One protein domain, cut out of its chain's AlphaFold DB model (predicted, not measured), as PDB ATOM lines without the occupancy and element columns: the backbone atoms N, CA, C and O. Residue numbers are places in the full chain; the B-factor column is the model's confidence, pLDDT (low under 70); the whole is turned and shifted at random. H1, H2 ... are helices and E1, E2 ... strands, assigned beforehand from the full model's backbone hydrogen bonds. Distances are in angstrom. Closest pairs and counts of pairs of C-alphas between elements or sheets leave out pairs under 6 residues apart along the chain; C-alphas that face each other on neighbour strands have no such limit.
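AT A GLANCE: This is residues 9 to 75 of the 75 residues of an uncharacterized protein of Methanohalobium evestigatum (strain ATCC BAA-1072 / DSM 3721 / NBRC 107634 / OCM 161 / Z-7303) (UniProt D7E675). A small sandwich: a strongly twisted sheet of E1, E2 and E6 lies face to face with a second sheet of E3, E4 and E5, their strands crossed at 74 degrees. E1 comes close to E3 along one side, the tight E5 to E6 link joins the sheets elsewhere, and the short helix H1 lies at one end, on neither sheet. The printed part has 67 residues, in the order E1 E2 H1 E3 E4 E5 E6; both three-stranded sheets, E1 E2 E6 and E3 E4 E5, are antiparallel, and the class is mostly strand. It is compact, with a radius of gyration of the C-alphas of 10.9 A and spans of 33 by 24 by 22 A.

HOW THE PARTS SIT: E2, residues 18 to 24, is the inner strand between E1, residues 9 to 15, and E6, residues 67 to 74. E1 and E2 form a hairpin, with N 12 and O 20 2.7 A apart; for E2 and E6, N 21 and O 71 are 2.7 A apart, both within hydrogen-bond range. The parts of the two sheets that face each other are 10.0 A centre to centre. E3, residues 41 to 46, E4, residues 49 to 53, and E5, residues 59 to 63, make a meander, each strand the antiparallel neighbour of the one before. N 43 and O 51 are 2.7 A apart, and N 50 and O 62 2.8 A, within hydrogen-bond range. The closest C-alphas of E1 and E3, Val 12 and Val 41, are 5.0 A apart. E5 and E6 meet only through their link. In H1, residues 26 to 31, every O i to N i+4 pair is within hydrogen-bond range.

IN THESE COORDINATES: E1 begins at C-alpha 9 (154.124, 141.111, 122.117) and is 18.0 A long, E2 18.9 A. E6, 19.7 A, ends at C-alpha 74 (149.576, 153.547, 132.459).

THE WHOLE: The farthest C-alphas, Glu 31 and Lys 75, are 33.4 A apart. The printed part has no cut and no long link. Residues 9 to 18, 38 to 39 and 75 are under pLDDT 70.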
ATOM      1  N   GLN A   9     154.497 139.955 121.312       53.56
ATOM      2  CA  GLN A   9     154.124 141.111 122.117       53.56
ATOM      3  C   GLN A   9     153.257 142.029 121.252       53.56
ATOM      4  O   GLN A   9     153.701 142.531 120.217       53.56
ATOM      5  N   ILE A  10     152.005 142.207 121.653       58.53
ATOM      6  CA  ILE A  10     151.045 143.055 120.944       58.53
ATOM      7  C   ILE A  10     150.711 144.207 121.875       58.53
ATOM      8  O   ILE A  10     150.117 143.956 122.918       58.53
ATOM      9  N   SER A  11     151.089 145.435 121.514       52.25
ATOM     10  CA  SER A  11     150.575 146.625 122.190       52.25
ATOM     11  C   SER A  11     149.132 146.823 121.773       52.25
ATOM     12  O   SER A  11     148.819 146.850 120.580       52.25
ATOM     13  N   VAL A  12     148.276 146.965 122.769       57.47
ATOM     14  CA  VAL A  12     146.860 147.157 122.599       57.47
ATOM     15  C   VAL A  12     146.402 148.361 123.386       57.47
ATOM     16  O   VAL A  12     146.387 148.369 124.613       57.47
ATOM     17  N   GLU A  13     146.047 149.406 122.656       53.62
ATOM     18  CA  GLU A  13     145.503 150.621 123.237       53.62
ATOM     19  C   GLU A  13     144.043 150.353 123.609       53.62
ATOM     20  O   GLU A  13     143.223 150.063 122.737       53.62
ATOM     21  N   LYS A  14     143.730 150.367 124.908       55.41
ATOM     22  CA  LYS A  14     142.345 150.257 125.395       55.41
ATOM     23  C   LYS A  14     141.774 151.650 125.718       55.41
ATOM     24  O   LYS A  14     140.569 151.828 125.595       55.41
ATOM     25  N   THR A  15     142.621 152.653 126.008       56.38
ATOM     26  CA  THR A  15     142.296 154.102 126.020       56.38
ATOM     27  C   THR A  15     143.560 154.955 125.786       56.38
ATOM     28  O   THR A  15     144.671 154.432 125.794       56.38
ATOM     29  N   SER A  16     143.421 156.284 125.667       62.28
ATOM     30  CA  SER A  16     144.552 157.236 125.666       62.28
ATOM     31  C   SER A  16     145.386 157.241 126.958       62.28
ATOM     32  O   SER A  16     146.401 157.928 127.018       62.28
ATOM     33  N   GLU A  17     144.960 156.507 127.989       61.81
ATOM     34  CA  GLU A  17     145.548 156.505 129.331       61.81
ATOM     35  C   GLU A  17     146.357 155.235 129.625       61.81
ATOM     36  O   GLU A  17     147.129 155.220 130.580       61.81
ATOM     37  N   TYR A  18     146.208 154.159 128.842       67.00
ATOM     38  CA  TYR A  18     146.963 152.930 129.083       67.00
ATOM     39  C   TYR A  18     147.136 152.030 127.853       67.00
ATOM     40  O   TYR A  18     146.290 151.948 126.959       67.00
ATOM     41  N   GLU A  19     148.255 151.308 127.844       70.06
ATOM     42  CA  GLU A  19     148.606 150.267 126.879       70.06
ATOM     43  C   GLU A  19     148.569 148.893 127.543       70.06
ATOM     44  O   GLU A  19     149.107 148.703 128.632       70.06
ATOM     45  N   ILE A  20     147.971 147.915 126.869       74.00
ATOM     46  CA  ILE A  20     147.970 146.514 127.282       74.00
ATOM     47  C   ILE A  20     148.871 145.729 126.344       74.00
ATOM     48  O   ILE A  20     148.729 145.802 125.133       74.00
ATOM     49  N   TYR A  21     149.777 144.935 126.890       75.38
ATOM     50  CA  TYR A  21     150.626 144.038 126.133       75.38
ATOM     51  C   TYR A  21     150.156 142.604 126.313       75.38
ATOM     52  O   TYR A  21     150.170 142.087 127.431       75.38
ATOM     53  N   PHE A  22     149.769 141.960 125.213       80.88
ATOM     54  CA  PHE A  22     149.388 140.550 125.216       80.88
ATOM     55  C   PHE A  22     150.540 139.661 124.766       80.88
ATOM     56  O   PHE A  22     151.208 139.954 123.773       80.88
ATOM     57  N   TYR A  23     150.720 138.545 125.468       81.25
ATOM     58  CA  TYR A  23     151.542 137.416 125.038       81.25
ATOM     59  C   TYR A  23     150.615 136.277 124.615       81.25
ATOM     60  O   TYR A  23     150.197 135.466 125.440       81.25
ATOM     61  N   ILE A  24     150.278 136.235 123.328       83.75
ATOM     62  CA  ILE A  24     149.363 135.237 122.754       83.75
ATOM     63  C   ILE A  24     150.169 134.093 122.141       83.75
ATOM     64  O   ILE A  24     151.239 134.318 121.562       83.75
ATOM     65  N   LEU A  25     149.654 132.868 122.254       82.06
ATOM     66  CA  LEU A  25     150.223 131.705 121.576       82.06
ATOM     67  C   LEU A  25     150.218 131.909 120.054       82.06
ATOM     68  O   LEU A  25     149.184 132.177 119.443       82.06
ATOM     69  N   HIS A  26     151.386 131.754 119.428       80.38
ATOM     70  CA  HIS A  26     151.524 131.925 117.981       80.38
ATOM     71  C   HIS A  26     150.701 130.900 117.187       80.38
ATOM     72  O   HIS A  26     150.144 131.234 116.144       80.38
ATOM     73  N   GLU A  27     150.604 129.669 117.696       84.62
ATOM     74  CA  GLU A  27     149.814 128.591 117.094       84.62
ATOM     75  C   GLU A  27     148.336 128.972 116.989       84.62
ATOM     76  O   GLU A  27     147.790 128.946 115.890       84.62
ATOM     77  N   TYR A  28     147.741 129.484 118.073       88.50
ATOM     78  CA  TYR A  28     146.359 129.966 118.079       88.50
ATOM     79  C   TYR A  28     146.110 131.037 117.004       88.50
ATOM     80  O   TYR A  28     145.139 130.955 116.249       88.50
ATOM     81  N   LEU A  29     147.008 132.026 116.888       86.50
ATOM     82  CA  LEU A  29     146.888 133.075 115.869       86.50
ATOM     83  C   LEU A  29     146.961 132.497 114.450       86.50
ATOM     84  O   LEU A  29     146.207 132.913 113.571       86.50
ATOM     85  N   LYS A  30     147.850 131.525 114.227       86.38
ATOM     86  CA  LYS A  30     148.052 130.887 112.924       86.38
ATOM     87  C   LYS A  30     146.861 130.019 112.518       86.38
ATOM     88  O   LYS A  30     146.405 130.128 111.383       86.38
ATOM     89  N   GLU A  31     146.349 129.195 113.427       91.38
ATOM     90  CA  GLU A  31     145.200 128.309 113.186       91.38
ATOM     91  C   GLU A  31     143.923 129.088 112.866       91.38
ATOM     92  O   GLU A  31     143.135 128.669 112.020       91.38
ATOM     93  N   ASN A  32     143.752 130.261 113.484       87.62
ATOM     94  CA  ASN A  32     142.581 131.118 113.294       87.62
ATOM     95  C   ASN A  32     142.783 132.209 112.227       87.62
ATOM     96  O   ASN A  32     141.901 133.042 112.023       87.62
ATOM     97  N   ASN A  33     143.925 132.211 111.529       87.38
ATOM     98  CA  ASN A  33     144.279 133.199 110.505       87.38
ATOM     99  C   ASN A  33     144.174 134.660 111.002       87.38
ATOM    100  O   ASN A  33     143.712 135.553 110.285       87.38
ATOM    101  N   ILE A  34     144.587 134.890 112.252       86.62
ATOM    102  CA  ILE A  34     144.553 136.191 112.920       86.62
ATOM    103  C   ILE A  34     145.904 136.888 112.735       86.62
ATOM    104  O   ILE A  34     146.950 136.374 113.139       86.62
ATOM    105  N   VAL A  35     145.889 138.106 112.185       84.88
ATOM    106  CA  VAL A  35     147.107 138.893 111.943       84.88
ATOM    107  C   VAL A  35     147.092 140.171 112.775       84.88
ATOM    108  O   VAL A  35     146.744 141.256 112.310       84.88
ATOM    109  N   LEU A  36     147.513 140.052 114.033       81.06
ATOM    110  CA  LEU A  36     147.677 141.212 114.912       81.06
ATOM    111  C   LEU A  36     148.948 141.970 114.547       81.06
ATOM    112  O   LEU A  36     149.985 141.354 114.294       81.06
ATOM    113  N   SER A  37     148.897 143.296 114.542       73.81
ATOM    114  CA  SER A  37     150.105 144.123 114.471       73.81
ATOM    115  C   SER A  37     150.488 144.601 115.862       73.81
ATOM    116  O   SER A  37     149.731 144.457 116.813       73.81
ATOM    117  N   ASN A  38     151.638 145.255 115.973       68.44
ATOM    118  CA  ASN A  38     152.070 145.898 117.212       68.44
ATOM    119  C   ASN A  38     151.184 147.109 117.587       68.44
ATOM    120  O   ASN A  38     151.488 147.794 118.549       68.44
ATOM    121  N   LYS A  39     150.154 147.424 116.786       68.81
ATOM    122  CA  LYS A  39     149.214 148.539 116.964       68.81
ATOM    123  C   LYS A  39     147.753 148.078 116.892       68.81
ATOM    124  O   LYS A  39     146.882 148.836 116.478       68.81
ATOM    125  N   SER A  40     147.491 146.810 117.191       75.94
ATOM    126  CA  SER A  40     146.117 146.313 117.262       75.94
ATOM    127  C   SER A  40     145.371 146.972 118.427       75.94
ATOM    128  O   SER A  40     145.983 147.342 119.416       75.94
ATOM    129  N   VAL A  41     144.056 147.157 118.305       78.31
ATOM    130  CA  VAL A  41     143.253 147.936 119.273       78.31
ATOM    131  C   VAL A  41     142.238 147.020 119.946       78.31
ATOM    132  O   VAL A  41     141.535 146.300 119.243       78.31
ATOM    133  N   VAL A  42     142.127 147.040 121.277       83.44
ATOM    134  CA  VAL A  42     141.048 146.339 121.989       83.44
ATOM    135  C   VAL A  42     139.832 147.230 121.844       83.44
ATOM    136  O   VAL A  42     139.795 148.346 122.350       83.44
ATOM    137  N   LEU A  43     138.840 146.727 121.125       84.06
ATOM    138  CA  LEU A  43     137.562 147.387 120.930       84.06
ATOM    139  C   LEU A  43     136.617 147.118 122.103       84.06
ATOM    140  O   LEU A  43     135.792 147.967 122.425       84.06
ATOM    141  N   ASN A  44     136.696 145.927 122.709       85.00
ATOM    142  CA  ASN A  44     135.828 145.534 123.816       85.00
ATOM    143  C   ASN A  44     136.405 144.364 124.632       85.00
ATOM    144  O   ASN A  44     137.299 143.654 124.173       85.00
ATOM    145  N   GLU A  45     135.853 144.138 125.822       87.62
ATOM    146  CA  GLU A  45     136.136 142.996 126.693       87.62
ATOM    147  C   GLU A  45     134.808 142.455 127.236       87.62
ATOM    148  O   GLU A  45     134.085 143.176 127.924       87.62
ATOM    149  N   VAL A  46     134.462 141.210 126.901       87.75
ATOM    150  CA  VAL A  46     133.187 140.583 127.291       87.75
ATOM    151  C   VAL A  46     133.446 139.134 127.679       87.75
ATOM    152  O   VAL A  46     134.129 138.425 126.952       87.75
ATOM    153  N   ASP A  47     132.925 138.711 128.832       89.75
ATOM    154  CA  ASP A  47     132.940 137.319 129.310       89.75
ATOM    155  C   ASP A  47     134.306 136.608 129.263       89.75
ATOM    156  O   ASP A  47     134.391 135.394 129.099       89.75
ATOM    157  N   GLY A  48     135.395 137.354 129.467       85.88
ATOM    158  CA  GLY A  48     136.748 136.793 129.450       85.88
ATOM    159  C   GLY A  48     137.378 136.703 128.059       85.88
ATOM    160  O   GLY A  48     138.438 136.096 127.929       85.88
ATOM    161  N   ASP A  49     136.793 137.364 127.063       90.19
ATOM    162  CA  ASP A  49     137.338 137.499 125.718       90.19
ATOM    163  C   ASP A  49     137.613 138.973 125.392       90.19
ATOM    164  O   ASP A  49     136.885 139.880 125.802       90.19
ATOM    165  N   TYR A  50     138.663 139.217 124.609       88.69
ATOM    166  CA  TYR A  50     138.982 140.526 124.051       88.69
ATOM    167  C   TYR A  50     138.556 140.609 122.592       88.69
ATOM    168  O   TYR A  50     138.998 139.811 121.767       88.69
ATOM    169  N   LEU A  51     137.761 141.618 122.244       89.56
ATOM    170  CA  LEU A  51     137.539 141.987 120.853       89.56
ATOM    171  C   LEU A  51     138.684 142.886 120.410       89.56
ATOM    172  O   LEU A  51     138.831 143.993 120.926       89.56
ATOM    173  N   ILE A  52     139.477 142.431 119.449       88.00
ATOM    174  CA  ILE A  52     140.648 143.147 118.952       88.00
ATOM    175  C   ILE A  52     140.458 143.487 117.475       88.00
ATOM    176  O   ILE A  52     140.025 142.651 116.688       88.00
ATOM    177  N   LEU A  53     140.796 144.713 117.089       84.38
ATOM    178  CA  LEU A  53     140.957 145.105 115.696       84.38
ATOM    179  C   LEU A  53     142.353 144.698 115.214       84.38
ATOM    180  O   LEU A  53     143.377 145.162 115.733       84.38
ATOM    181  N   ASP A  54     142.398 143.804 114.234       76.38
ATOM    182  CA  ASP A  54     143.638 143.318 113.640       76.38
ATOM    183  C   ASP A  54     144.232 144.313 112.617       76.38
ATOM    184  O   ASP A  54     143.679 145.383 112.351       76.38
ATOM    185  N   TYR A  55     145.394 143.983 112.044       75.50
ATOM    186  CA  TYR A  55     146.079 144.855 111.077       75.50
ATOM    187  C   TYR A  55     145.287 145.087 109.780       75.50
ATOM    188  O   TYR A  55     145.472 146.102 109.112       75.50
ATOM    189  N   VAL A  56     144.419 144.145 109.408       79.56
ATOM    190  CA  VAL A  56     143.605 144.209 108.189       79.56
ATOM    191  C   VAL A  56     142.198 144.747 108.468       79.56
ATOM    192  O   VAL A  56     141.303 144.579 107.641       79.56
ATOM    193  N   LEU A  57     142.017 145.429 109.606       78.06
ATOM    194  CA  LEU A  57     140.764 146.041 110.052       78.06
ATOM    195  C   LEU A  57     139.626 145.030 110.264       78.06
ATOM    196  O   LEU A  57     138.451 145.384 110.170       78.06
ATOM    197  N   LYS A  58     139.957 143.775 110.574       83.38
ATOM    198  CA  LYS A  58     138.983 142.773 111.008       83.38
ATOM    199  C   LYS A  58     138.909 142.745 112.523       83.38
ATOM    200  O   LYS A  58     139.923 142.764 113.216       83.38
ATOM    201  N   SER A  59     137.690 142.674 113.037       89.06
ATOM    202  CA  SER A  59     137.452 142.461 114.461       89.06
ATOM    203  C   SER A  59     137.506 140.965 114.763       89.06
ATOM    204  O   SER A  59     136.786 140.180 114.146       89.06
ATOM    205  N   VAL A  60     138.360 140.576 115.704       90.06
ATOM    206  CA  VAL A  60     138.582 139.189 116.120       90.06
ATOM    207  C   VAL A  60     138.401 139.070 117.625       90.06
ATOM    208  O   VAL A  60     138.899 139.901 118.381       90.06
ATOM    209  N   TRP A  61     137.684 138.040 118.065       91.19
ATOM    210  CA  TRP A  61     137.598 137.701 119.482       91.19
ATOM    211  C   TRP A  61     138.778 136.818 119.865       91.19
ATOM    212  O   TRP A  61     139.052 135.822 119.199       91.19
ATOM    213  N   ILE A  62     139.477 137.200 120.929       89.50
ATOM    214  CA  ILE A  62     140.601 136.464 121.494       89.50
ATOM    215  C   ILE A  62     140.256 136.092 122.931       89.50
ATOM    216  O   ILE A  62     140.194 136.980 123.786       89.50
ATOM    217  N   PRO A  63     140.086 134.796 123.224       91.62
ATOM    218  CA  PRO A  63     139.854 134.349 124.582       91.62
ATOM    219  C   PRO A  63     141.061 134.613 125.472       91.62
ATOM    220  O   PRO A  63     142.192 134.293 125.093       91.62
ATOM    221  N   LYS A  64     140.840 135.107 126.696       88.69
ATOM    222  CA  LYS A  64     141.921 135.288 127.685       88.69
ATOM    223  C   LYS A  64     142.651 133.989 128.003       88.69
ATOM    224  O   LYS A  64     143.827 134.019 128.340       88.69
ATOM    225  N   SER A  65     142.002 132.836 127.827       88.94
ATOM    226  CA  SER A  65     142.641 131.519 127.962       88.94
ATOM    227  C   SER A  65     143.800 131.291 126.980       88.94
ATOM    228  O   SER A  65     144.665 130.459 127.245       88.94
ATOM    229  N   GLN A  66     143.841 132.033 125.869       88.69
ATOM    230  CA  GLN A  66     144.919 131.998 124.873       88.69
ATOM    231  C   GLN A  66     145.999 133.062 125.127       88.69
ATOM    232  O   GLN A  66     147.014 133.107 124.422       88.69
ATOM    233  N   ILE A  67     145.796 133.914 126.135       86.94
ATOM    234  CA  ILE A  67     146.708 134.979 126.540       86.94
ATOM    235  C   ILE A  67     147.486 134.493 127.756       86.94
ATOM    236  O   ILE A  67     146.950 134.315 128.845       86.94
ATOM    237  N   LYS A  68     148.785 134.269 127.577       82.88
ATOM    238  CA  LYS A  68     149.642 133.761 128.650       82.88
ATOM    239  C   LYS A  68     149.996 134.842 129.666       82.88
ATOM    240  O   LYS A  68     150.088 134.565 130.859       82.88
ATOM    241  N   HIS A  69     150.227 136.058 129.181       79.06
ATOM    242  CA  HIS A  69     150.552 137.210 130.010       79.06
ATOM    243  C   HIS A  69     149.874 138.465 129.468       79.06
ATOM    244  O   HIS A  69     149.857 138.701 128.257       79.06
ATOM    245  N   GLU A  70     149.374 139.268 130.398       80.75
ATOM    246  CA  GLU A  70     148.841 140.607 130.185       80.75
ATOM    247  C   GLU A  70     149.723 141.576 130.978       80.75
ATOM    248  O   GLU A  70     149.986 141.350 132.162       80.75
ATOM    249  N   TYR A  71     150.209 142.637 130.341       79.81
ATOM    250  CA  TYR A  71     150.961 143.689 131.026       79.81
ATOM    251  C   TYR A  71     150.356 145.052 130.711       79.81
ATOM    252  O   TYR A  71     150.258 145.422 129.548       79.81
ATOM    253  N   ILE A  72     149.931 145.783 131.740       79.38
ATOM    254  CA  ILE A  72     149.228 147.061 131.592       79.38
ATOM    255  C   ILE A  72     150.174 148.192 131.994       79.38
ATOM    256  O   ILE A  72     150.629 148.248 133.137       79.38
ATOM    257  N   ILE A  73     150.451 149.099 131.060       74.44
ATOM    258  CA  ILE A  73     151.233 150.318 131.278       74.44
ATOM    259  C   ILE A  73     150.271 151.499 131.303       74.44
ATOM    260  O   ILE A  73     149.555 151.719 130.333       74.44
ATOM    261  N   HIS A  74     150.280 152.266 132.389       71.56
ATOM    262  CA  HIS A  74     149.576 153.547 132.459       71.56
ATOM    263  C   HIS A  74     150.476 154.630 131.841       71.56
ATOM    264  O   HIS A  74     151.669 154.663 132.155       71.56
ATOM    265  N   LYS A  75     149.927 155.436 130.926       65.38
ATOM    266  CA  LYS A  75     150.620 156.537 130.236       65.38
ATOM    267  C   LYS A  75     150.710 157.787 131.107       65.38
ATOM    268  O   LYS A  75     149.772 158.026 131.899       65.38
TER     269      LYS A  75